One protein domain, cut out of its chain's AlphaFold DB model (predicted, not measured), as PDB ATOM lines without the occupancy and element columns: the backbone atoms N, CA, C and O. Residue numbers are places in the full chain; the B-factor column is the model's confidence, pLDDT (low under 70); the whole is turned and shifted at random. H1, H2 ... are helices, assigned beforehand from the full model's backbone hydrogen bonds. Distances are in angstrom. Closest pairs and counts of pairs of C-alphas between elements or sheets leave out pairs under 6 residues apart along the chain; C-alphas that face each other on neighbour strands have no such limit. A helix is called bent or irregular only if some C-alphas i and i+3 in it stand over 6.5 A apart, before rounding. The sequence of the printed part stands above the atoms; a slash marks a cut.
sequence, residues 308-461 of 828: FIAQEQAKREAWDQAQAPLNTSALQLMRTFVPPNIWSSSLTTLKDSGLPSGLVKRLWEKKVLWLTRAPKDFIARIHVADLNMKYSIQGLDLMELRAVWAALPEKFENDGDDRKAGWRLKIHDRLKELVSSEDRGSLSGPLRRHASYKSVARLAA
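AT A GLANCE: This is residues 308 to 461 of the 828 residues of the protein "Hypothetical protein" of Rhizochromulina marina (UniProt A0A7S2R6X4). A long bent helix, H1, crosses with its second arm, H1b, over the shorter helix H7 in the middle of the domain, and the long helix H8 packs on the other side of H7; the beginning of the first arm, residues 308 to 315, sticks out from the body. H4 also packs on H7, the small helices H5 and H6 lie along one edge, and H2, H3 and H10 gather at the end of the domain far from Phe 308. The printed part has 154 residues with ten named helices, H1 to H10 in order along the chain, and no named strand, and its class is all helix. It is compact, with a radius of gyration of the C-alphas of 16.1 A, and its C-alphas span 53 by 39 by 22 A along the three main axes.

IN THESE COORDINATES: H1, residues 308 to 337, was assigned as one helix by its hydrogen bonds but is bent, with C-alphas 322 and 325 7.3 A apart. Its arm H1a, residues 308 to 322, begins with C-alpha 308 at (196.908, 159.127, 188.820) and is 21.0 A long from first to last C-alpha. Its arm H1b, residues 325 to 337, is 19.0 A long, and the two arms stand at a steep tilt of 53 degrees. H8, residues 419 to 439, is 30.0 A long and begins with C-alpha 419 at (215.676, 146.738, 193.292). H7, residues 398 to 407, is 14.3 A long. H3 is residues 357 to 365, 12.2 A long, and H4 is residues 367 to 373, 11.1 A long. H2 is residues 349 to 352, H5 residues 376 to 381, H6 residues 384 to 389 and H9 residues 445 to 448. H10, residues 453 to 461, is 12.4 A long and ends with C-alpha 461 at (207.602, 118.357, 162.954).

HOW THE PARTS SIT: H1b touches the hub H7 about perpendicular, at 82 degrees, and their closest C-alphas, those of Leu 331 and Ala 403, are 3.9 A apart. H1a is apart from H7 and from H8. H7 and H8 form a helical hairpin and run opposite ways at a steep tilt of 37 degrees, only just more than shallow; H8 touches H7 with residues 427 to 435 alone, closest at the C-alphas of Leu 398 and Leu 434, 6.3 A. H4 touches H7 at a steep tilt of 54 degrees, the same way, with the C-alphas of Thr 372 and Ala 407 closest at 5.3 A. With residues 331 to 335 alone H1b touches H4, closest at the C-alphas of Arg 335 and Thr 372, 6.5 A. H9 only just touches H7, with 3 pairs of C-alphas within 8 A, the closest being those of Leu 398 and Arg 448 at 5.4 A. With residues 419 to 423 alone H8 touches H6, closest at the C-alphas of Val 384 and Lys 420, 5.9 A. H5 is close to H4 but not clearly touching it, with the C-alphas of Leu 371 and Ile 379 closest at 7.1 A. H2 and H3 only just touch, and only at the corner, with 3 pairs of C-alphas within 8 A, those of Leu 350 and Val 360 closest at 6.2 A. H10 is close to H3 but not clearly touching it, with the C-alphas of Leu 359 and Tyr 453 closest at 6.6 A. Every O i to N i+4 pair is within hydrogen-bond range in H1a, H3, H5, H6, H7, H8 and H10; H1b has 8 of 9, H4 has 0 of 3 but 4 of 4 O i to N i+3 pairs, and H2 and H9 are too short for an O i to N i+4 pair.

THE WHOLE: The two C-alphas farthest apart, those of Phe 308 and Asp 352, are 54.5 A apart. Without residues 308 to 315, which stand free, the body spans 43 by 38 by 23 A. The links from H1 to H2 and from H7 to H8 are long, with 11 residues each. The printed part has no cut. Its mean pLDDT is 97.1, no printed residue is under 70, and H10 has a mean of 90.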
ATOM      1  N   PHE A 308     196.051 159.372 189.982       95.94
ATOM      2  CA  PHE A 308     196.908 159.127 188.820       95.94
ATOM      3  C   PHE A 308     197.653 157.799 188.981       95.94
ATOM      4  O   PHE A 308     197.600 156.949 188.094       95.94
ATOM      5  N   ILE A 309     198.242 157.576 190.160       94.12
ATOM      6  CA  ILE A 309     198.903 156.319 190.531       94.12
ATOM      7  C   ILE A 309     197.924 155.138 190.415       94.12
ATOM      8  O   ILE A 309     198.265 154.115 189.821       94.12
ATOM      9  N   ALA A 310     196.690 155.280 190.912       95.75
ATOM     10  CA  ALA A 310     195.653 154.256 190.788       95.75
ATOM     11  C   ALA A 310     195.242 154.004 189.323       95.75
ATOM     12  O   ALA A 310     195.102 152.853 188.910       95.75
ATOM     13  N   GLN A 311     195.105 155.055 188.505       96.44
ATOM     14  CA  GLN A 311     194.835 154.913 187.073       96.44
ATOM     15  C   GLN A 311     195.982 154.217 186.327       96.44
ATOM     16  O   GLN A 311     195.716 153.392 185.455       96.44
ATOM     17  N   GLU A 312     197.245 154.533 186.620       95.75
ATOM     18  CA  GLU A 312     198.397 153.863 186.004       95.75
ATOM     19  C   GLU A 312     198.500 152.395 186.427       95.75
ATOM     20  O   GLU A 312     198.751 151.533 185.580       95.75
ATOM     21  N   GLN A 313     198.231 152.087 187.699       94.88
ATOM     22  CA  GLN A 313     198.140 150.712 188.194       94.88
ATOM     23  C   GLN A 313     197.022 149.941 187.479       94.88
ATOM     24  O   GLN A 313     197.296 148.890 186.907       94.88
ATOM     25  N   ALA A 314     195.812 150.497 187.372       97.00
ATOM     26  CA  ALA A 314     194.705 149.866 186.649       97.00
ATOM     27  C   ALA A 314     195.007 149.666 185.147       97.00
ATOM     28  O   ALA A 314     194.778 148.583 184.602       97.00
ATOM     29  N   LYS A 315     195.591 150.670 184.470       97.00
ATOM     30  CA  LYS A 315     196.055 150.566 183.067       97.00
ATOM     31  C   LYS A 315     197.121 149.474 182.907       97.00
ATOM     32  O   LYS A 315     197.150 148.778 181.890       97.00
ATOM     33  N   ARG A 316     198.002 149.309 183.899       96.06
ATOM     34  CA  ARG A 316     199.030 148.265 183.921       96.06
ATOM     35  C   ARG A 316     198.434 146.878 184.131       96.06
ATOM     36  O   ARG A 316     198.751 145.985 183.352       96.06
ATOM     37  N   GLU A 317     197.575 146.710 185.128       96.88
ATOM     38  CA  GLU A 317     196.927 145.437 185.447       96.88
ATOM     39  C   GLU A 317     196.055 144.946 184.290       96.88
ATOM     40  O   GLU A 317     196.162 143.783 183.911       96.88
ATOM     41  N   ALA A 318     195.289 145.830 183.645       97.94
ATOM     42  CA  ALA A 318     194.524 145.495 182.442       97.94
ATOM     43  C   ALA A 318     195.426 145.002 181.291       97.94
ATOM     44  O   ALA A 318     195.080 144.047 180.592       97.94
ATOM     45  N   TRP A 319     196.609 145.603 181.107       98.00
ATOM     46  CA  TRP A 319     197.586 145.139 180.117       98.00
ATOM     47  C   TRP A 319     198.210 143.789 180.502       98.00
ATOM     48  O   TRP A 319     198.306 142.898 179.657       98.00
ATOM     49  N   ASP A 320     198.600 143.603 181.767       97.69
ATOM     50  CA  ASP A 320     199.174 142.343 182.253       97.69
ATOM     51  C   ASP A 320     198.156 141.190 182.156       97.69
ATOM     52  O   ASP A 320     198.511 140.101 181.698       97.69
ATOM     53  N   GLN A 321     196.879 141.440 182.472       97.88
ATOM     54  CA  GLN A 321     195.766 140.501 182.274       97.88
ATOM     55  C   GLN A 321     195.571 140.150 180.790       97.88
ATOM     56  O   GLN A 321     195.507 138.969 180.444       97.88
ATOM     57  N   ALA A 322     195.546 141.145 179.896       98.19
ATOM     58  CA  ALA A 322     195.393 140.919 178.456       98.19
ATOM     59  C   ALA A 322     196.554 140.106 177.847       98.19
ATOM     60  O   ALA A 322     196.349 139.311 176.930       98.19
ATOM     61  N   GLN A 323     197.779 140.271 178.359       98.25
ATOM     62  CA  GLN A 323     198.953 139.527 177.886       98.25
ATOM     63  C   GLN A 323     199.152 138.174 178.598       98.25
ATOM     64  O   GLN A 323     199.842 137.306 178.058       98.25
ATOM     65  N   ALA A 324     198.540 137.944 179.766       98.31
ATOM     66  CA  ALA A 324     198.670 136.717 180.561       98.31
ATOM     67  C   ALA A 324     198.511 135.383 179.789       98.31
ATOM     68  O   ALA A 324     199.361 134.504 179.989       98.31
ATOM     69  N   PRO A 325     197.521 135.176 178.889       98.44
ATOM     70  CA  PRO A 325     197.409 133.918 178.137       98.44
ATOM     71  C   PRO A 325     198.552 133.719 177.123       98.44
ATOM     72  O   PRO A 325     199.059 132.605 176.952       98.44
ATOM     73  N   LEU A 326     199.026 134.799 176.492       98.25
ATOM     74  CA  LEU A 326     200.170 134.767 175.572       98.25
ATOM     75  C   LEU A 326     201.486 134.515 176.323       98.25
ATOM     76  O   LEU A 326     202.355 133.785 175.851       98.25
ATOM     77  N   ASN A 327     201.613 135.063 177.530       98.44
ATOM     78  CA  ASN A 327     202.775 134.857 178.392       98.44
ATOM     79  C   ASN A 327     202.808 133.424 178.960       98.44
ATOM     80  O   ASN A 327     203.865 132.792 178.998       98.44
ATOM     81  N   THR A 328     201.645 132.869 179.317       98.38
ATOM     82  CA  THR A 328     201.496 131.482 179.793       98.38
ATOM     83  C   THR A 328     201.802 130.458 178.695       98.38
ATOM     84  O   THR A 328     202.559 129.516 178.934       98.38
ATOM     85  N   SER A 329     201.286 130.648 177.476       98.00
ATOM     86  CA  SER A 329     201.595 129.760 176.341       98.00
ATOM     87  C   SER A 329     203.063 129.860 175.905       98.00
ATOM     88  O   SER A 329     203.692 128.833 175.640       98.00
ATOM     89  N   ALA A 330     203.664 131.057 175.933       97.94
ATOM     90  CA  ALA A 330     205.104 131.224 175.744       97.94
ATOM     91  C   ALA A 330     205.923 130.475 176.811       97.94
ATOM     92  O   ALA A 330     206.895 129.802 176.469       97.94
ATOM     93  N   LEU A 331     205.518 130.520 178.088       98.12
ATOM     94  CA  LEU A 331     206.161 129.771 179.173       98.12
ATOM     95  C   LEU A 331     206.056 128.250 178.982       98.12
ATOM     96  O   LEU A 331     207.057 127.551 179.146       98.12
ATOM     97  N   GLN A 332     204.886 127.731 178.607       97.94
ATOM     98  CA  GLN A 332     204.705 126.309 178.288       97.94
ATOM     99  C   GLN A 332     205.622 125.880 177.131       97.94
ATOM    100  O   GLN A 332     206.375 124.914 177.263       97.94
ATOM    101  N   LEU A 333     205.629 126.644 176.034       96.56
ATOM    102  CA  LEU A 333     206.464 126.397 174.859       96.56
ATOM    103  C   LEU A 333     207.960 126.446 175.200       96.56
ATOM    104  O   LEU A 333     208.696 125.524 174.852       96.56
ATOM    105  N   MET A 334     208.414 127.456 175.944       97.56
ATOM    106  CA  MET A 334     209.814 127.566 176.362       97.56
ATOM    107  C   MET A 334     210.232 126.446 177.317       97.56
ATOM    108  O   MET A 334     211.344 125.929 177.194       97.56
ATOM    109  N   ARG A 335     209.341 125.979 178.201       97.56
ATOM    110  CA  ARG A 335     209.595 124.795 179.038       97.56
ATOM    111  C   ARG A 335     209.844 123.531 178.212       97.56
ATOM    112  O   ARG A 335     210.602 122.686 178.680       97.56
ATOM    113  N   THR A 336     209.303 123.396 176.996       96.50
ATOM    114  CA  THR A 336     209.639 122.247 176.124       96.50
ATOM    115  C   THR A 336     211.093 122.271 175.634       96.50
ATOM    116  O   THR A 336     211.674 121.215 175.402       96.50
ATOM    117  N   PHE A 337     211.710 123.456 175.532       96.31
ATOM    118  CA  PHE A 337     213.105 123.619 175.102       96.31
ATOM    119  C   PHE A 337     214.113 123.609 176.256       96.31
ATOM    120  O   PHE A 337     215.280 123.305 176.023       96.31
ATOM    121  N   VAL A 338     213.695 123.955 177.479       97.31
ATOM    122  CA  VAL A 338     214.559 123.995 178.673       97.31
ATOM    123  C   VAL A 338     214.390 122.696 179.481       97.31
ATOM    124  O   VAL A 338     213.328 122.506 180.088       97.31
ATOM    125  N   PRO A 339     215.407 121.809 179.548       97.12
ATOM    126  CA  PRO A 339     215.332 120.576 180.332       97.12
ATOM    127  C   PRO A 339     215.100 120.837 181.828       97.12
ATOM    128  O   PRO A 339     215.586 121.839 182.356       97.12
ATOM    129  N   PRO A 340     214.409 119.938 182.556       97.06
ATOM    130  CA  PRO A 340     214.181 120.108 183.993       97.06
ATOM    131  C   PRO A 340     215.493 120.100 184.798       97.06
ATOM    132  O   PRO A 340     215.605 120.804 185.797       97.06
ATOM    133  N   ASN A 341     216.510 119.373 184.330       96.88
ATOM    134  CA  ASN A 341     217.832 119.264 184.950       96.88
ATOM    135  C   ASN A 341     218.842 120.339 184.485       96.88
ATOM    136  O   ASN A 341     220.035 120.192 184.738       96.88
ATOM    137  N   ILE A 342     218.404 121.430 183.836       97.69
ATOM    138  CA  ILE A 342     219.291 122.502 183.320       97.69
ATOM    139  C   ILE A 342     220.231 123.111 184.383       97.69
ATOM    140  O   ILE A 342     221.274 123.657 184.044       97.69
ATOM    141  N   TRP A 343     219.886 122.982 185.667       97.25
ATOM    142  CA  TRP A 343     220.680 123.447 186.810       97.25
ATOM    143  C   TRP A 343     221.893 122.561 187.142       97.25
ATOM    144  O   TRP A 343     222.835 123.046 187.764       97.25
ATOM    145  N   SER A 344     221.878 121.287 186.736       97.25
ATOM    146  CA  SER A 344     222.943 120.302 186.991       97.25
ATOM    147  C   SER A 344     223.604 119.764 185.716       97.25
ATOM    148  O   SER A 344     224.693 119.201 185.783       97.25
ATOM    149  N   SER A 345     222.959 119.908 184.555       97.62
ATOM    150  CA  SER A 345     223.496 119.472 183.261       97.62
ATOM    151  C   SER A 345     224.669 120.337 182.796       97.62
ATOM    152  O   SER A 345     224.607 121.565 182.847       97.62
ATOM    153  N   SER A 346     225.715 119.706 182.262       97.56
ATOM    154  CA  SER A 346     226.814 120.406 181.592       97.56
ATOM    155  C   SER A 346     226.482 120.717 180.122       97.56
ATOM    156  O   SER A 346     225.534 120.182 179.542       97.56
ATOM    157  N   LEU A 347     227.326 121.527 179.472       97.38
ATOM    158  CA  LEU A 347     227.244 121.785 178.029       97.38
ATOM    159  C   LEU A 347     227.420 120.512 177.170       97.38
ATOM    160  O   LEU A 347     226.967 120.503 176.026       97.38
ATOM    161  N   THR A 348     228.076 119.457 177.675       97.75
ATOM    162  CA  THR A 348     228.141 118.161 176.972       97.75
ATOM    163  C   THR A 348     226.845 117.395 177.178       97.75
ATOM    164  O   THR A 348     226.171 117.127 176.193       97.75
ATOM    165  N   THR A 349     226.394 117.210 178.425       97.69
ATOM    166  CA  THR A 349     225.157 116.476 178.755       97.69
ATOM    167  C   THR A 349     223.933 116.993 177.992       97.69
ATOM    168  O   THR A 349     223.081 116.210 177.586       97.69
ATOM    169  N   LEU A 350     223.854 118.307 177.745       97.12
ATOM    170  CA  LEU A 350     222.788 118.928 176.946       97.12
ATOM    171  C   LEU A 350     222.874 118.627 175.435       97.12
ATOM    172  O   LEU A 350     221.847 118.634 174.764       97.12
ATOM    173  N   LYS A 351     224.068 118.380 174.881       97.06
ATOM    174  CA  LYS A 351     224.247 117.881 173.503       97.06
ATOM    175  C   LYS A 351     223.968 116.382 173.435       97.06
ATOM    176  O   LYS A 351     223.292 115.932 172.516       97.06
ATOM    177  N   ASP A 352     224.454 115.641 174.428       97.25
ATOM    178  CA  ASP A 352     224.307 114.189 174.544       97.25
ATOM    179  C   ASP A 352     222.822 113.793 174.683       97.25
ATOM    180  O   ASP A 352     222.396 112.768 174.159       97.25
ATOM    181  N   SER A 353     221.991 114.663 175.279       95.38
ATOM    182  CA  SER A 353     220.524 114.541 175.298       95.38
ATOM    183  C   SER A 353     219.830 114.927 173.975       95.38
ATOM    184  O   SER A 353     218.639 115.237 173.976       95.38
ATOM    185  N   GLY A 354     220.554 114.978 172.852       95.50
ATOM    186  CA  GLY A 354     220.005 115.172 171.505       95.50
ATOM    187  C   GLY A 354     219.531 116.589 171.153       95.50
ATOM    188  O   GLY A 354     218.915 116.774 170.102       95.50
ATOM    189  N   LEU A 355     219.792 117.607 171.984       96.25
ATOM    190  CA  LEU A 355     219.404 118.985 171.658       96.25
ATOM    191  C   LEU A 355     220.355 119.586 170.606       96.25
ATOM    192  O   LEU A 355     221.574 119.423 170.701       96.25
ATOM    193  N   PRO A 356     219.845 120.354 169.622       97.06
ATOM    194  CA  PRO A 356     220.691 120.951 168.597       97.06
ATOM    195  C   PRO A 356     221.667 121.960 169.213       97.06
ATOM    196  O   PRO A 356     221.283 122.820 170.009       97.06
ATOM    197  N   SER A 357     222.932 121.897 168.793       97.00
ATOM    198  CA  SER A 357     224.057 122.656 169.366       97.00
ATOM    199  C   SER A 357     223.805 124.164 169.505       97.00
ATOM    200  O   SER A 357     224.173 124.758 170.518       97.00
ATOM    201  N   GLY A 358     223.124 124.781 168.533       97.12
ATOM    202  CA  GLY A 358     222.744 126.197 168.572       97.12
ATOM    203  C   GLY A 358     221.712 126.552 169.654       97.12
ATOM    204  O   GLY A 358     221.742 127.668 170.169       97.12
ATOM    205  N   LEU A 359     220.832 125.620 170.043       97.56
ATOM    206  CA  LEU A 359     219.960 125.793 171.209       97.56
ATOM    207  C   LEU A 359     220.746 125.594 172.505       97.56
ATOM    208  O   LEU A 359     220.640 126.426 173.397       97.56
ATOM    209  N   VAL A 360     221.574 124.549 172.594       98.06
ATOM    210  CA  VAL A 360     222.405 124.294 173.786       98.06
ATOM    211  C   VAL A 360     223.290 125.504 174.107       98.06
ATOM    212  O   VAL A 360     223.333 125.947 175.253       98.06
ATOM    213  N   LYS A 361     223.915 126.107 173.085       97.94
ATOM    214  CA  LYS A 361     224.671 127.362 173.210       97.94
ATOM    215  C   LYS A 361     223.785 128.514 173.716       97.94
ATOM    216  O   LYS A 361     224.116 129.111 174.738       97.94
ATOM    217  N   ARG A 362     222.627 128.762 173.084       97.88
ATOM    218  CA  ARG A 362     221.671 129.816 173.492       97.88
ATOM    219  C   ARG A 362     221.222 129.675 174.951       97.88
ATOM    220  O   ARG A 362     221.214 130.667 175.675       97.88
ATOM    221  N   LEU A 363     220.885 128.459 175.387       97.75
ATOM    222  CA  LEU A 363     220.469 128.169 176.764       97.75
ATOM    223  C   LEU A 363     221.598 128.394 177.774       97.75
ATOM    224  O   LEU A 363     221.335 128.861 178.879       97.75
ATOM    225  N   TRP A 364     222.845 128.077 177.419       97.44
ATOM    226  CA  TRP A 364     223.996 128.252 178.308       97.44
ATOM    227  C   TRP A 364     224.425 129.720 178.448       97.44
ATOM    228  O   TRP A 364     224.779 130.168 179.540       97.44
ATOM    229  N   GLU A 365     224.353 130.481 177.351       97.69
ATOM    230  CA  GLU A 365     224.651 131.917 177.307       97.69
ATOM    231  C   GLU A 365     223.565 132.754 177.999       97.69
ATOM    232  O   GLU A 365     223.871 133.673 178.759       97.69
ATOM    233  N   LYS A 366     222.285 132.442 177.768       98.12
ATOM    234  CA  LYS A 366     221.143 133.175 178.334       98.12
ATOM    235  C   LYS A 366     220.574 132.454 179.552       98.12
ATOM    236  O   LYS A 366     219.445 131.974 179.544       98.12
ATOM    237  N   LYS A 367     221.340 132.447 180.649       98.31
ATOM    238  CA  LYS A 367     220.964 131.809 181.932       98.31
ATOM    239  C   LYS A 367     219.649 132.321 182.536       98.31
ATOM    240  O   LYS A 367     219.014 131.606 183.302       98.31
ATOM    241  N   VAL A 368     219.185 133.513 182.151       98.50
ATOM    242  CA  VAL A 368     217.828 134.026 182.444       98.50
ATOM    243  C   VAL A 368     216.712 133.079 181.968       98.50
ATOM    244  O   VAL A 368     215.689 132.955 182.637       98.50
ATOM    245  N   LEU A 369     216.934 132.303 180.901       98.50
ATOM    246  CA  LEU A 369     215.995 131.281 180.427       98.50
ATOM    247  C   LEU A 369     215.817 130.126 181.427       98.50
ATOM    248  O   LEU A 369     214.770 129.479 181.427       98.50
ATOM    249  N   TRP A 370     216.784 129.882 182.321       98.38
ATOM    250  CA  TRP A 370     216.690 128.829 183.343       98.38
ATOM    251  C   TRP A 370     215.615 129.156 184.390       98.38
ATOM    252  O   TRP A 370     215.054 128.244 185.001       98.38
ATOM    253  N   LEU A 371     215.273 130.442 184.554       98.50
ATOM    254  CA  LEU A 371     214.197 130.892 185.442       98.50
ATOM    255  C   LEU A 371     212.822 130.376 184.988       98.50
ATOM    256  O   LEU A 371     211.962 130.149 185.827       98.50
ATOM    257  N   THR A 372     212.627 130.075 183.696       98.44
ATOM    258  CA  THR A 372     211.371 129.473 183.196       98.44
ATOM    259  C   THR A 372     211.065 128.106 183.827       98.44
ATOM    260  O   THR A 372     209.898 127.715 183.923       98.44
ATOM    261  N   ARG A 373     212.095 127.383 184.292       98.25
ATOM    262  CA  ARG A 373     211.990 126.099 185.006       98.25
ATOM    263  C   ARG A 373     212.117 126.218 186.529       98.25
ATOM    264  O   ARG A 373     211.823 125.242 187.209       98.25
ATOM    265  N   ALA A 374     212.528 127.366 187.065       98.12
ATOM    266  CA  ALA A 374     212.647 127.566 188.509       98.12
ATOM    267  C   ALA A 374     211.265 127.795 189.166       98.12
ATOM    268  O   ALA A 374     210.377 128.376 188.535       98.12
ATOM    269  N   PRO A 375     211.057 127.368 190.428       98.06
ATOM    270  CA  PRO A 375     209.855 127.709 191.185       98.06
ATOM    271  C   PRO A 375     209.885 129.181 191.624       98.06
ATOM    272  O   PRO A 375     210.956 129.737 191.890       98.06
ATOM    273  N   LYS A 376     208.708 129.813 191.733       98.31
ATOM    274  CA  LYS A 376     208.575 131.252 192.035       98.31
ATOM    275  C   LYS A 376     209.272 131.647 193.342       98.31
ATOM    276  O   LYS A 376     209.967 132.659 193.364       98.31
ATOM    277  N   ASP A 377     209.190 130.812 194.372       98.38
ATOM    278  CA  ASP A 377     209.799 131.047 195.689       98.38
ATOM    279  C   ASP A 377     211.336 131.051 195.633       98.38
ATOM    280  O   ASP A 377     211.994 131.815 196.336       98.38
ATOM    281  N   PHE A 378     211.936 130.235 194.755       98.19
ATOM    282  CA  PHE A 378     213.378 130.305 194.514       98.19
ATOM    283  C   PHE A 378     213.733 131.642 193.854       98.19
ATOM    284  O   PHE A 378     214.653 132.323 194.299       98.19
ATOM    285  N   ILE A 379     212.980 132.040 192.820       98.31
ATOM    286  CA  ILE A 379     213.201 133.299 192.091       98.31
ATOM    287  C   ILE A 379     213.056 134.507 193.032       98.31
ATOM    288  O   ILE A 379     213.849 135.444 192.950       98.31
ATOM    289  N   ALA A 380     212.108 134.460 193.974       98.31
ATOM    290  CA  ALA A 380     211.905 135.491 194.990       98.31
ATOM    291  C   ALA A 380     213.158 135.710 195.863       98.31
ATOM    292  O   ALA A 380     213.481 136.854 196.207       98.31
ATOM    293  N   ARG A 381     213.898 134.634 196.170       98.31
ATOM    294  CA  ARG A 381     215.116 134.652 196.999       98.31
ATOM    295  C   ARG A 381     216.391 135.050 196.262       98.31
ATOM    296  O   ARG A 381     217.318 135.497 196.934       98.31
ATOM    297  N   ILE A 382     216.450 134.952 194.927       98.38
ATOM    298  CA  ILE A 382     217.653 135.312 194.144       98.38
ATOM    299  C   ILE A 382     218.136 136.720 194.523       98.38
ATOM    300  O   ILE A 382     217.345 137.660 194.622       98.38
ATOM    301  N   HIS A 383     219.443 136.872 194.743       98.25
ATOM    302  CA  HIS A 383     220.037 138.148 195.119       98.25
ATOM    303  C   HIS A 383     220.010 139.158 193.955       98.25
ATOM    304  O   HIS A 383     220.133 138.800 192.784       98.25
ATOM    305  N   VAL A 384     219.887 140.453 194.269       97.88
ATOM    306  CA  VAL A 384     219.783 141.526 193.262       97.88
ATOM    307  C   VAL A 384     220.984 141.573 192.305       97.88
ATOM    308  O   VAL A 384     220.813 141.877 191.123       97.88
ATOM    309  N   ALA A 385     222.188 141.227 192.774       97.75
ATOM    310  CA  ALA A 385     223.375 141.167 191.920       97.75
ATOM    311  C   ALA A 385     223.263 140.054 190.860       97.75
ATOM    312  O   ALA A 385     223.511 140.310 189.682       97.75
ATOM    313  N   ASP A 386     222.803 138.855 191.239       98.31
ATOM    314  CA  ASP A 386     222.571 137.751 190.299       98.31
ATOM    315  C   ASP A 386     221.517 138.110 189.249       98.31
ATOM    316  O   ASP A 386     221.718 137.836 188.067       98.31
ATOM    317  N   LEU A 387     220.413 138.754 189.651       98.12
ATOM    318  CA  LEU A 387     219.371 139.184 188.713       98.12
ATOM    319  C   LEU A 387     219.936 140.108 187.621       98.12
ATOM    320  O   LEU A 387     219.653 139.916 186.439       98.12
ATOM    321  N   ASN A 388     220.782 141.073 187.988       97.38
ATOM    322  CA  ASN A 388     221.353 142.019 187.026       97.38
ATOM    323  C   ASN A 388     222.536 141.437 186.223       97.38
ATOM    324  O   ASN A 388     222.646 141.719 185.032       97.38
ATOM    325  N   MET A 389     223.402 140.623 186.837       97.12
ATOM    326  CA  MET A 389     224.622 140.098 186.199       97.12
ATOM    327  C   MET A 389     224.404 138.741 185.516       97.12
ATOM    328  O   MET A 389     224.646 138.588 184.321       97.12
ATOM    329  N   LYS A 390     223.945 137.739 186.272       98.06
ATOM    330  CA  LYS A 390     223.817 136.338 185.836       98.06
ATOM    331  C   LYS A 390     222.547 136.100 185.019       98.06
ATOM    332  O   LYS A 390     222.562 135.304 184.083       98.06
ATOM    333  N   TYR A 391     221.466 136.799 185.355       98.19
ATOM    334  CA  TYR A 391     220.155 136.680 184.713       98.19
ATOM    335  C   TYR A 391     219.799 137.926 183.875       98.19
ATOM    336  O   TYR A 391     218.637 138.318 183.791       98.19
ATOM    337  N   SER A 392     220.804 138.535 183.230       97.75
ATOM    338  CA  SER A 392     220.630 139.718 182.375       97.75
ATOM    339  C   SER A 392     219.589 139.507 181.264       97.75
ATOM    340  O   SER A 392     219.588 138.502 180.551       97.75
ATOM    341  N   ILE A 393     218.730 140.515 181.109       97.94
ATOM    342  CA  ILE A 393     217.567 140.570 180.209       97.94
ATOM    343  C   ILE A 393     217.998 140.855 178.750       97.94
ATOM    344  O   ILE A 393     217.229 140.687 177.802       97.94
ATOM    345  N   GLN A 394     219.237 141.313 178.543       97.25
ATOM    346  CA  GLN A 394     219.710 141.822 177.254       97.25
ATOM    347  C   GLN A 394     219.769 140.740 176.165       97.25
ATOM    348  O   GLN A 394     220.340 139.662 176.351       97.25
ATOM    349  N   GLY A 395     219.258 141.070 174.975       96.94
ATOM    350  CA  GLY A 395     219.324 140.206 173.793       96.94
ATOM    351  C   GLY A 395     218.422 138.969 173.847       96.94
ATOM    352  O   GLY A 395     218.720 137.992 173.152       96.94
ATOM    353  N   LEU A 396     217.368 138.991 174.669       98.38
ATOM    354  CA  LEU A 396     216.243 138.057 174.583       98.38
ATOM    355  C   LEU A 396     215.315 138.398 173.408       98.38
ATOM    356  O   LEU A 396     215.205 139.563 173.019       98.38
ATOM    357  N   ASP A 397     214.649 137.381 172.866       98.31
ATOM    358  CA  ASP A 397     213.529 137.546 171.936       98.31
ATOM    359  C   ASP A 397     212.185 137.716 172.677       98.31
ATOM    360  O   ASP A 397     212.091 137.541 173.894       98.31
ATOM    361  N   LEU A 398     211.132 138.091 171.947       98.44
ATOM    362  CA  LEU A 398     209.802 138.338 172.503       98.44
ATOM    363  C   LEU A 398     209.196 137.092 173.178       98.44
ATOM    364  O   LEU A 398     208.600 137.212 174.246       98.44
ATOM    365  N   MET A 399     209.368 135.896 172.611       98.25
ATOM    366  CA  MET A 399     208.836 134.652 173.187       98.25
ATOM    367  C   MET A 399     209.584 134.255 174.463       98.25
ATOM    368  O   MET A 399     208.964 133.861 175.452       98.25
ATOM    369  N   GLU A 400     210.907 134.401 174.463       98.56
ATOM    370  CA  GLU A 400     211.752 134.227 175.642       98.56
ATOM    371  C   GLU A 400     211.361 135.207 176.761       98.56
ATOM    372  O   GLU A 400     211.211 134.797 177.912       98.56
ATOM    373  N   LEU A 401     211.145 136.486 176.436       98.62
ATOM    374  CA  LEU A 401     210.805 137.520 177.416       98.62
ATOM    375  C   LEU A 401     209.394 137.333 178.000       98.62
ATOM    376  O   LEU A 401     209.222 137.428 179.216       98.62
ATOM    377  N   ARG A 402     208.406 136.976 177.164       98.69
ATOM    378  CA  ARG A 402     207.052 136.565 177.592       98.69
ATOM    379  C   ARG A 402     207.097 135.384 178.569       98.69
ATOM    380  O   ARG A 402     206.432 135.411 179.605       98.69
ATOM    381  N   ALA A 403     207.902 134.366 178.257       98.56
ATOM    382  CA  ALA A 403     208.074 133.186 179.100       98.56
ATOM    383  C   ALA A 403     208.756 133.507 180.439       98.56
ATOM    384  O   ALA A 403     208.328 133.007 181.479       98.56
ATOM    385  N   VAL A 404     209.794 134.352 180.432       98.56
ATOM    386  CA  VAL A 404     210.453 134.814 181.663       98.56
ATOM    387  C   VAL A 404     209.468 135.604 182.528       98.56
ATOM    388  O   VAL A 404     209.363 135.295 183.709       98.56
ATOM    389  N   TRP A 405     208.695 136.541 181.959       98.50
ATOM    390  CA  TRP A 405     207.699 137.335 182.697       98.50
ATOM    391  C   TRP A 405     206.680 136.462 183.445       98.50
ATOM    392  O   TRP A 405     206.506 136.626 184.652       98.50
ATOM    393  N   ALA A 406     206.076 135.475 182.772       98.50
ATOM    394  CA  ALA A 406     205.117 134.552 183.397       98.50
ATOM    395  C   ALA A 406     205.728 133.683 184.518       98.50
ATOM    396  O   ALA A 406     205.021 133.267 185.443       98.50
ATOM    397  N   ALA A 407     207.035 133.409 184.456       98.50
ATOM    398  CA  ALA A 407     207.741 132.636 185.473       98.50
ATOM    399  C   ALA A 407     208.053 133.437 186.751       98.50
ATOM    400  O   ALA A 407     208.307 132.822 187.785       98.50
ATOM    401  N   LEU A 408     208.023 134.775 186.724       98.38
ATOM    402  CA  LEU A 408     208.405 135.593 187.880       98.38
ATOM    403  C   LEU A 408     207.398 135.509 189.048       98.38
ATOM    404  O   LEU A 408     206.191 135.333 188.830       98.38
ATOM    405  N   PRO A 409     207.866 135.670 190.300       98.19
ATOM    406  CA  PRO A 409     207.004 135.930 191.443       98.19
ATOM    407  C   PRO A 409     206.431 137.350 191.368       98.19
ATOM    408  O   PRO A 409     207.035 138.263 190.800       98.19
ATOM    409  N   GLU A 410     205.267 137.556 191.979       96.81
ATOM    410  CA  GLU A 410     204.669 138.892 192.079       96.81
ATOM    411  C   GLU A 410     205.384 139.771 193.110       96.81
ATOM    412  O   GLU A 410     205.562 140.968 192.886       96.81
ATOM    413  N   LYS A 411     205.831 139.156 194.211       97.19
ATOM    414  CA  LYS A 411     206.545 139.784 195.327       97.19
ATOM    415  C   LYS A 411     207.864 139.042 195.536       97.19
ATOM    416  O   LYS A 411     207.880 137.813 195.523       97.19
ATOM    417  N   PHE A 412     208.962 139.771 195.720       98.00
ATOM    418  CA  PHE A 412     210.267 139.176 196.015       98.00
ATOM    419  C   PHE A 412     210.532 139.158 197.524       98.00
ATOM    420  O   PHE A 412     210.096 140.046 198.253       98.00
ATOM    421  N   GLU A 413     211.287 138.166 197.995       97.94
ATOM    422  CA  GLU A 413     211.730 138.109 199.389       97.94
ATOM    423  C   GLU A 413     212.882 139.109 199.610       97.94
ATOM    424  O   GLU A 413     213.801 139.195 198.790       97.94
ATOM    425  N   ASN A 414     212.863 139.836 200.732       96.12
ATOM    426  CA  ASN A 414     213.920 140.764 201.167       96.12
ATOM    427  C   ASN A 414     214.263 141.910 200.184       96.12
ATOM    428  O   ASN A 414     215.413 142.345 200.130       96.12
ATOM    429  N   ASP A 415     213.296 142.421 199.416       97.00
ATOM    430  CA  ASP A 415     213.507 143.540 198.479       97.00
ATOM    431  C   ASP A 415     213.311 144.928 199.123       97.00
ATOM    432  O   ASP A 415     212.558 145.756 198.628       97.00
ATOM    433  N   GLY A 416     213.979 145.189 200.252       96.62
ATOM    434  CA  GLY A 416     213.818 146.441 201.016       96.62
ATOM    435  C   GLY A 416     214.322 147.721 200.328       96.62
ATOM    436  O   GLY A 416     214.097 148.807 200.852       96.62
ATOM    437  N   ASP A 417     214.984 147.584 199.176       95.75
ATOM    438  CA  ASP A 417     215.458 148.676 198.315       95.75
ATOM    439  C   ASP A 417     214.641 148.774 196.994       95.75
ATOM    440  O   ASP A 417     215.060 149.478 196.073       95.75
ATOM    441  N   ASP A 418     213.563 147.990 196.830       97.06
ATOM    442  CA  ASP A 418     212.757 147.842 195.596       97.06
ATOM    443  C   ASP A 418     213.561 147.512 194.312       97.06
ATOM    444  O   ASP A 418     213.113 147.712 193.178       97.06
ATOM    445  N   ARG A 419     214.782 146.975 194.440       97.75
ATOM    446  CA  ARG A 419     215.676 146.738 193.292       97.75
ATOM    447  C   ARG A 419     215.311 145.487 192.499       97.75
ATOM    448  O   ARG A 419     215.585 145.445 191.296       97.75
ATOM    449  N   LYS A 420     214.718 144.465 193.125       97.94
ATOM    450  CA  LYS A 420     214.196 143.284 192.414       97.94
ATOM    451  C   LYS A 420     212.877 143.633 191.716       97.94
ATOM    452  O   LYS A 420     212.694 143.249 190.562       97.94
ATOM    453  N   ALA A 421     212.026 144.448 192.340       97.06
ATOM    454  CA  ALA A 421     210.858 145.071 191.723       97.06
ATOM    455  C   ALA A 421     211.258 145.960 190.529       97.06
ATOM    456  O   ALA A 421     210.685 145.824 189.449       97.06
ATOM    457  N   GLY A 422     212.311 146.770 190.664       97.31
ATOM    458  CA  GLY A 422     212.907 147.557 189.579       97.31
ATOM    459  C   GLY A 422     213.512 146.712 188.447       97.31
ATOM    460  O   GLY A 422     213.436 147.090 187.279       97.31
ATOM    461  N   TRP A 423     214.076 145.538 188.747       98.12
ATOM    462  CA  TRP A 423     214.505 144.571 187.725       98.12
ATOM    463  C   TRP A 423     213.307 143.910 187.021       98.12
ATOM    464  O   TRP A 423     213.309 143.780 185.797       98.12
ATOM    465  N   ARG A 424     212.248 143.572 187.769       97.94
ATOM    466  CA  ARG A 424     210.977 143.065 187.230       97.94
ATOM    467  C   ARG A 424     210.305 144.106 186.320       97.94
ATOM    468  O   ARG A 424     209.872 143.748 185.230       97.94
ATOM    469  N   LEU A 425     210.279 145.381 186.710       97.19
ATOM    470  CA  LEU A 425     209.809 146.502 185.881       97.19
ATOM    471  C   LEU A 425     210.506 146.524 184.513       97.19
ATOM    472  O   LEU A 425     209.825 146.382 183.503       97.19
ATOM    473  N   LYS A 426     211.847 146.517 184.477       97.88
ATOM    474  CA  LYS A 426     212.634 146.500 183.224       97.88
ATOM    475  C   LYS A 426     212.258 145.360 182.264       97.88
ATOM    476  O   LYS A 426     212.343 145.543 181.052       97.88
ATOM    477  N   ILE A 427     211.844 144.194 182.774       98.38
ATOM    478  CA  ILE A 427     211.344 143.077 181.947       98.38
ATOM    479  C   ILE A 427     209.991 143.426 181.324       98.38
ATOM    480  O   ILE A 427     209.813 143.245 180.122       98.38
ATOM    481  N   HIS A 428     209.054 143.940 182.121       98.00
ATOM    482  CA  HIS A 428     207.724 144.360 181.671       98.00
ATOM    483  C   HIS A 428     207.787 145.542 180.690       98.00
ATOM    484  O   HIS A 428     207.086 145.531 179.680       98.00
ATOM    485  N   ASP A 429     208.669 146.513 180.922       97.94
ATOM    486  CA  ASP A 429     208.810 147.699 180.069       97.94
ATOM    487  C   ASP A 429     209.430 147.323 178.714       97.94
ATOM    488  O   ASP A 429     208.910 147.691 177.658       97.94
ATOM    489  N   ARG A 430     210.467 146.468 178.722       98.38
ATOM    490  CA  ARG A 430     211.026 145.890 177.490       98.38
ATOM    491  C   ARG A 430     210.027 144.975 176.775       98.38
ATOM    492  O   ARG A 430     210.040 144.901 175.549       98.38
ATOM    493  N   LEU A 431     209.150 144.288 177.511       98.31
ATOM    494  CA  LEU A 431     208.088 143.474 176.922       98.31
ATOM    495  C   LEU A 431     207.033 144.354 176.240       98.31
ATOM    496  O   LEU A 431     206.657 144.050 175.113       98.31
ATOM    497  N   LYS A 432     206.629 145.473 176.854       98.25
ATOM    498  CA  LYS A 432     205.769 146.487 176.224       98.25
ATOM    499  C   LYS A 432     206.381 147.029 174.932       98.25
ATOM    500  O   LYS A 432     205.720 146.999 173.900       98.25
ATOM    501  N   GLU A 433     207.655 147.420 174.955       98.00
ATOM    502  CA  GLU A 433     208.378 147.909 173.770       98.00
ATOM    503  C   GLU A 433     208.392 146.886 172.615       98.00
ATOM    504  O   GLU A 433     208.142 147.240 171.458       98.00
ATOM    505  N   LEU A 434     208.662 145.608 172.913       98.31
ATOM    506  CA  LEU A 434     208.688 144.543 171.906       98.31
ATOM    507  C   LEU A 434     207.286 144.177 171.397       98.31
ATOM    508  O   LEU A 434     207.142 143.946 170.198       98.31
ATOM    509  N   VAL A 435     206.258 144.174 172.256       98.44
ATOM    510  CA  VAL A 435     204.855 143.948 171.856       98.44
ATOM    511  C   VAL A 435     204.371 145.076 170.947       98.44
ATOM    512  O   VAL A 435     204.014 144.804 169.808       98.44
ATOM    513  N   SER A 436     204.519 146.342 171.351       98.06
ATOM    514  CA  SER A 436     204.174 147.490 170.499       98.06
ATOM    515  C   SER A 436     205.000 147.568 169.208       98.06
ATOM    516  O   SER A 436     204.650 148.302 168.287       98.06
ATOM    517  N   SER A 437     206.106 146.829 169.102       98.06
ATOM    518  CA  SER A 437     206.877 146.684 167.860       98.06
ATOM    519  C   SER A 437     206.439 145.479 167.016       98.06
ATOM    520  O   SER A 437     206.593 145.521 165.797       98.06
ATOM    521  N   GLU A 438     205.857 144.433 167.613       97.94
ATOM    522  CA  GLU A 438     205.135 143.386 166.877       97.94
ATOM    523  C   GLU A 438     203.821 143.938 166.303       97.94
ATOM    524  O   GLU A 438     203.567 143.754 165.115       97.94
ATOM    525  N   ASP A 439     203.058 144.698 167.096       97.75
ATOM    526  CA  ASP A 439     201.787 145.320 166.696       97.75
ATOM    527  C   ASP A 439     201.959 146.303 165.520       97.75
ATOM    528  O   ASP A 439     201.127 146.368 164.619       97.75
ATOM    529  N   ARG A 440     203.082 147.039 165.489       98.12
ATOM    530  CA  ARG A 440     203.477 147.920 164.369       98.12
ATOM    531  C   ARG A 440     204.095 147.173 163.177       98.12
ATOM    532  O   ARG A 440     204.450 147.808 162.188       98.12
ATOM    533  N   GLY A 441     204.305 145.859 163.273       97.81
ATOM    534  CA  GLY A 441     205.007 145.061 162.260       97.81
ATOM    535  C   GLY A 441     206.506 145.369 162.108       97.81
ATOM    536  O   GLY A 441     207.155 144.802 161.233       97.81
ATOM    537  N   SER A 442     207.077 146.232 162.954       98.06
ATOM    538  CA  SER A 442     208.474 146.687 162.885       98.06
ATOM    539  C   SER A 442     209.465 145.766 163.614       98.06
ATOM    540  O   SER A 442     210.661 146.059 163.676       98.06
ATOM    541  N   LEU A 443     208.993 144.666 164.210       97.69
ATOM    542  CA  LEU A 443     209.816 143.749 164.993       97.69
ATOM    543  C   LEU A 443     210.738 142.897 164.105       97.69
ATOM    544  O   LEU A 443     210.300 141.976 163.414       97.69
ATOM    545  N   SER A 444     212.043 143.167 164.181       97.19
ATOM    546  CA  SER A 444     213.069 142.418 163.448       97.19
ATOM    547  C   SER A 444     213.030 140.913 163.758       97.19
ATOM    548  O   SER A 444     212.880 140.498 164.910       97.19
ATOM    549  N   GLY A 445     213.209 140.077 162.730       96.19
ATOM    550  CA  GLY A 445     213.044 138.618 162.805       96.19
ATOM    551  C   GLY A 445     213.741 137.922 163.991       96.19
ATOM    552  O   GLY A 445     213.089 137.109 164.653       96.19
ATOM    553  N   PRO A 446     215.014 138.233 164.320       96.81
ATOM    554  CA  PRO A 446     215.703 137.661 165.480       96.81
ATOM    555  C   PRO A 446     215.101 138.054 166.837       96.81
ATOM    556  O   PRO A 446     215.191 137.264 167.771       96.81
ATOM    557  N   LEU A 447     214.482 139.239 166.944       97.38
ATOM    558  CA  LEU A 447     213.773 139.698 168.147       97.38
ATOM    559  C   LEU A 447     212.361 139.108 168.251       97.38
ATOM    560  O   LEU A 447     211.825 139.017 169.350       97.38
ATOM    561  N   ARG A 448     211.762 138.683 167.131       97.50
ATOM    562  CA  ARG A 448     210.487 137.954 167.137       97.50
ATOM    563  C   ARG A 448     210.658 136.510 167.605       97.50
ATOM    564  O   ARG A 448     209.878 136.037 168.425       97.50
ATOM    565  N   ARG A 449     211.672 135.805 167.083       96.69
ATOM    566  CA  ARG A 449     212.080 134.473 167.558       96.69
ATOM    567  C   ARG A 449     213.512 134.146 167.137       96.69
ATOM    568  O   ARG A 449     213.826 134.112 165.944       96.69
ATOM    569  N   HIS A 450     214.362 133.824 168.104       97.31
ATOM    570  CA  HIS A 450     215.770 133.529 167.890       97.31
ATOM    571  C   HIS A 450     215.965 132.291 166.995       97.31
ATOM    572  O   HIS A 450     215.233 131.297 167.070       97.31
ATOM    573  N   ALA A 451     216.982 132.332 166.128       96.94
ATOM    574  CA  ALA A 451     217.178 131.325 165.083       96.94
ATOM    575  C   ALA A 451     217.414 129.901 165.627       96.94
ATOM    576  O   ALA A 451     217.052 128.930 164.960       96.94
ATOM    577  N   SER A 452     217.937 129.767 166.852       96.69
ATOM    578  CA  SER A 452     218.169 128.478 167.527       96.69
ATOM    579  C   SER A 452     216.910 127.626 167.710       96.69
ATOM    580  O   SER A 452     217.018 126.408 167.792       96.69
ATOM    581  N   TYR A 453     215.717 128.229 167.748       96.19
ATOM    582  CA  TYR A 453     214.459 127.489 167.898       96.19
ATOM    583  C   TYR A 453     213.937 126.905 166.573       96.19
ATOM    584  O   TYR A 453     213.061 126.039 166.588       96.19
ATOM    585  N   LYS A 454     214.473 127.336 165.419       94.00
ATOM    586  CA  LYS A 454     214.042 126.856 164.091       94.00
ATOM    587  C   LYS A 454     214.432 125.394 163.837       94.00
ATOM    588  O   LYS A 454     213.704 124.687 163.148       94.00
ATOM    589  N   SER A 455     215.549 124.929 164.401       92.44
ATOM    590  CA  SER A 455     215.977 123.527 164.314       92.44
ATOM    591  C   SER A 455     215.071 122.607 165.132       92.44
ATOM    592  O   SER A 455     214.608 121.602 164.602       92.44
ATOM    593  N   VAL A 456     214.730 122.974 166.374       89.88
ATOM    594  CA  VAL A 456     213.804 122.170 167.195       89.88
ATOM    595  C   VAL A 456     212.397 122.148 166.604       89.88
ATOM    596  O   VAL A 456     211.773 121.098 166.607       89.88
ATOM    597  N   ALA A 457     211.917 123.247 166.009       88.94
ATOM    598  CA  ALA A 457     210.639 123.236 165.292       88.94
ATOM    599  C   ALA A 457     210.617 122.219 164.129       88.94
ATOM    600  O   ALA A 457     209.607 121.553 163.922       88.94
ATOM    601  N   ARG A 458     211.739 122.047 163.409       89.38
ATOM    602  CA  ARG A 458     211.881 121.007 162.371       89.38
ATOM    603  C   ARG A 458     211.951 119.594 162.955       89.38
ATOM    604  O   ARG A 458     211.330 118.703 162.396       89.38
ATOM    605  N   LEU A 459     212.663 119.390 164.067       84.75
ATOM    606  CA  LEU A 459     212.733 118.087 164.749       84.75
ATOM    607  C   LEU A 459     211.372 117.673 165.328       84.75
ATOM    608  O   LEU A 459     210.966 116.526 165.182       84.75
ATOM    609  N   ALA A 460     210.634 118.612 165.923       85.25
ATOM    610  CA  ALA A 460     209.282 118.381 166.421       85.25
ATOM    611  C   ALA A 460     208.313 118.023 165.284       85.25
ATOM    612  O   ALA A 460     207.546 117.080 165.432       85.25
ATOM    613  N   ALA A 461     208.386 118.712 164.138       86.75
ATOM    614  CA  ALA A 461     207.602 118.357 162.954       86.75
ATOM    615  C   ALA A 461     207.980 116.965 162.407       86.75
ATOM    616  O   ALA A 461     207.100 116.142 162.187       86.75
TER     617      ALA A 461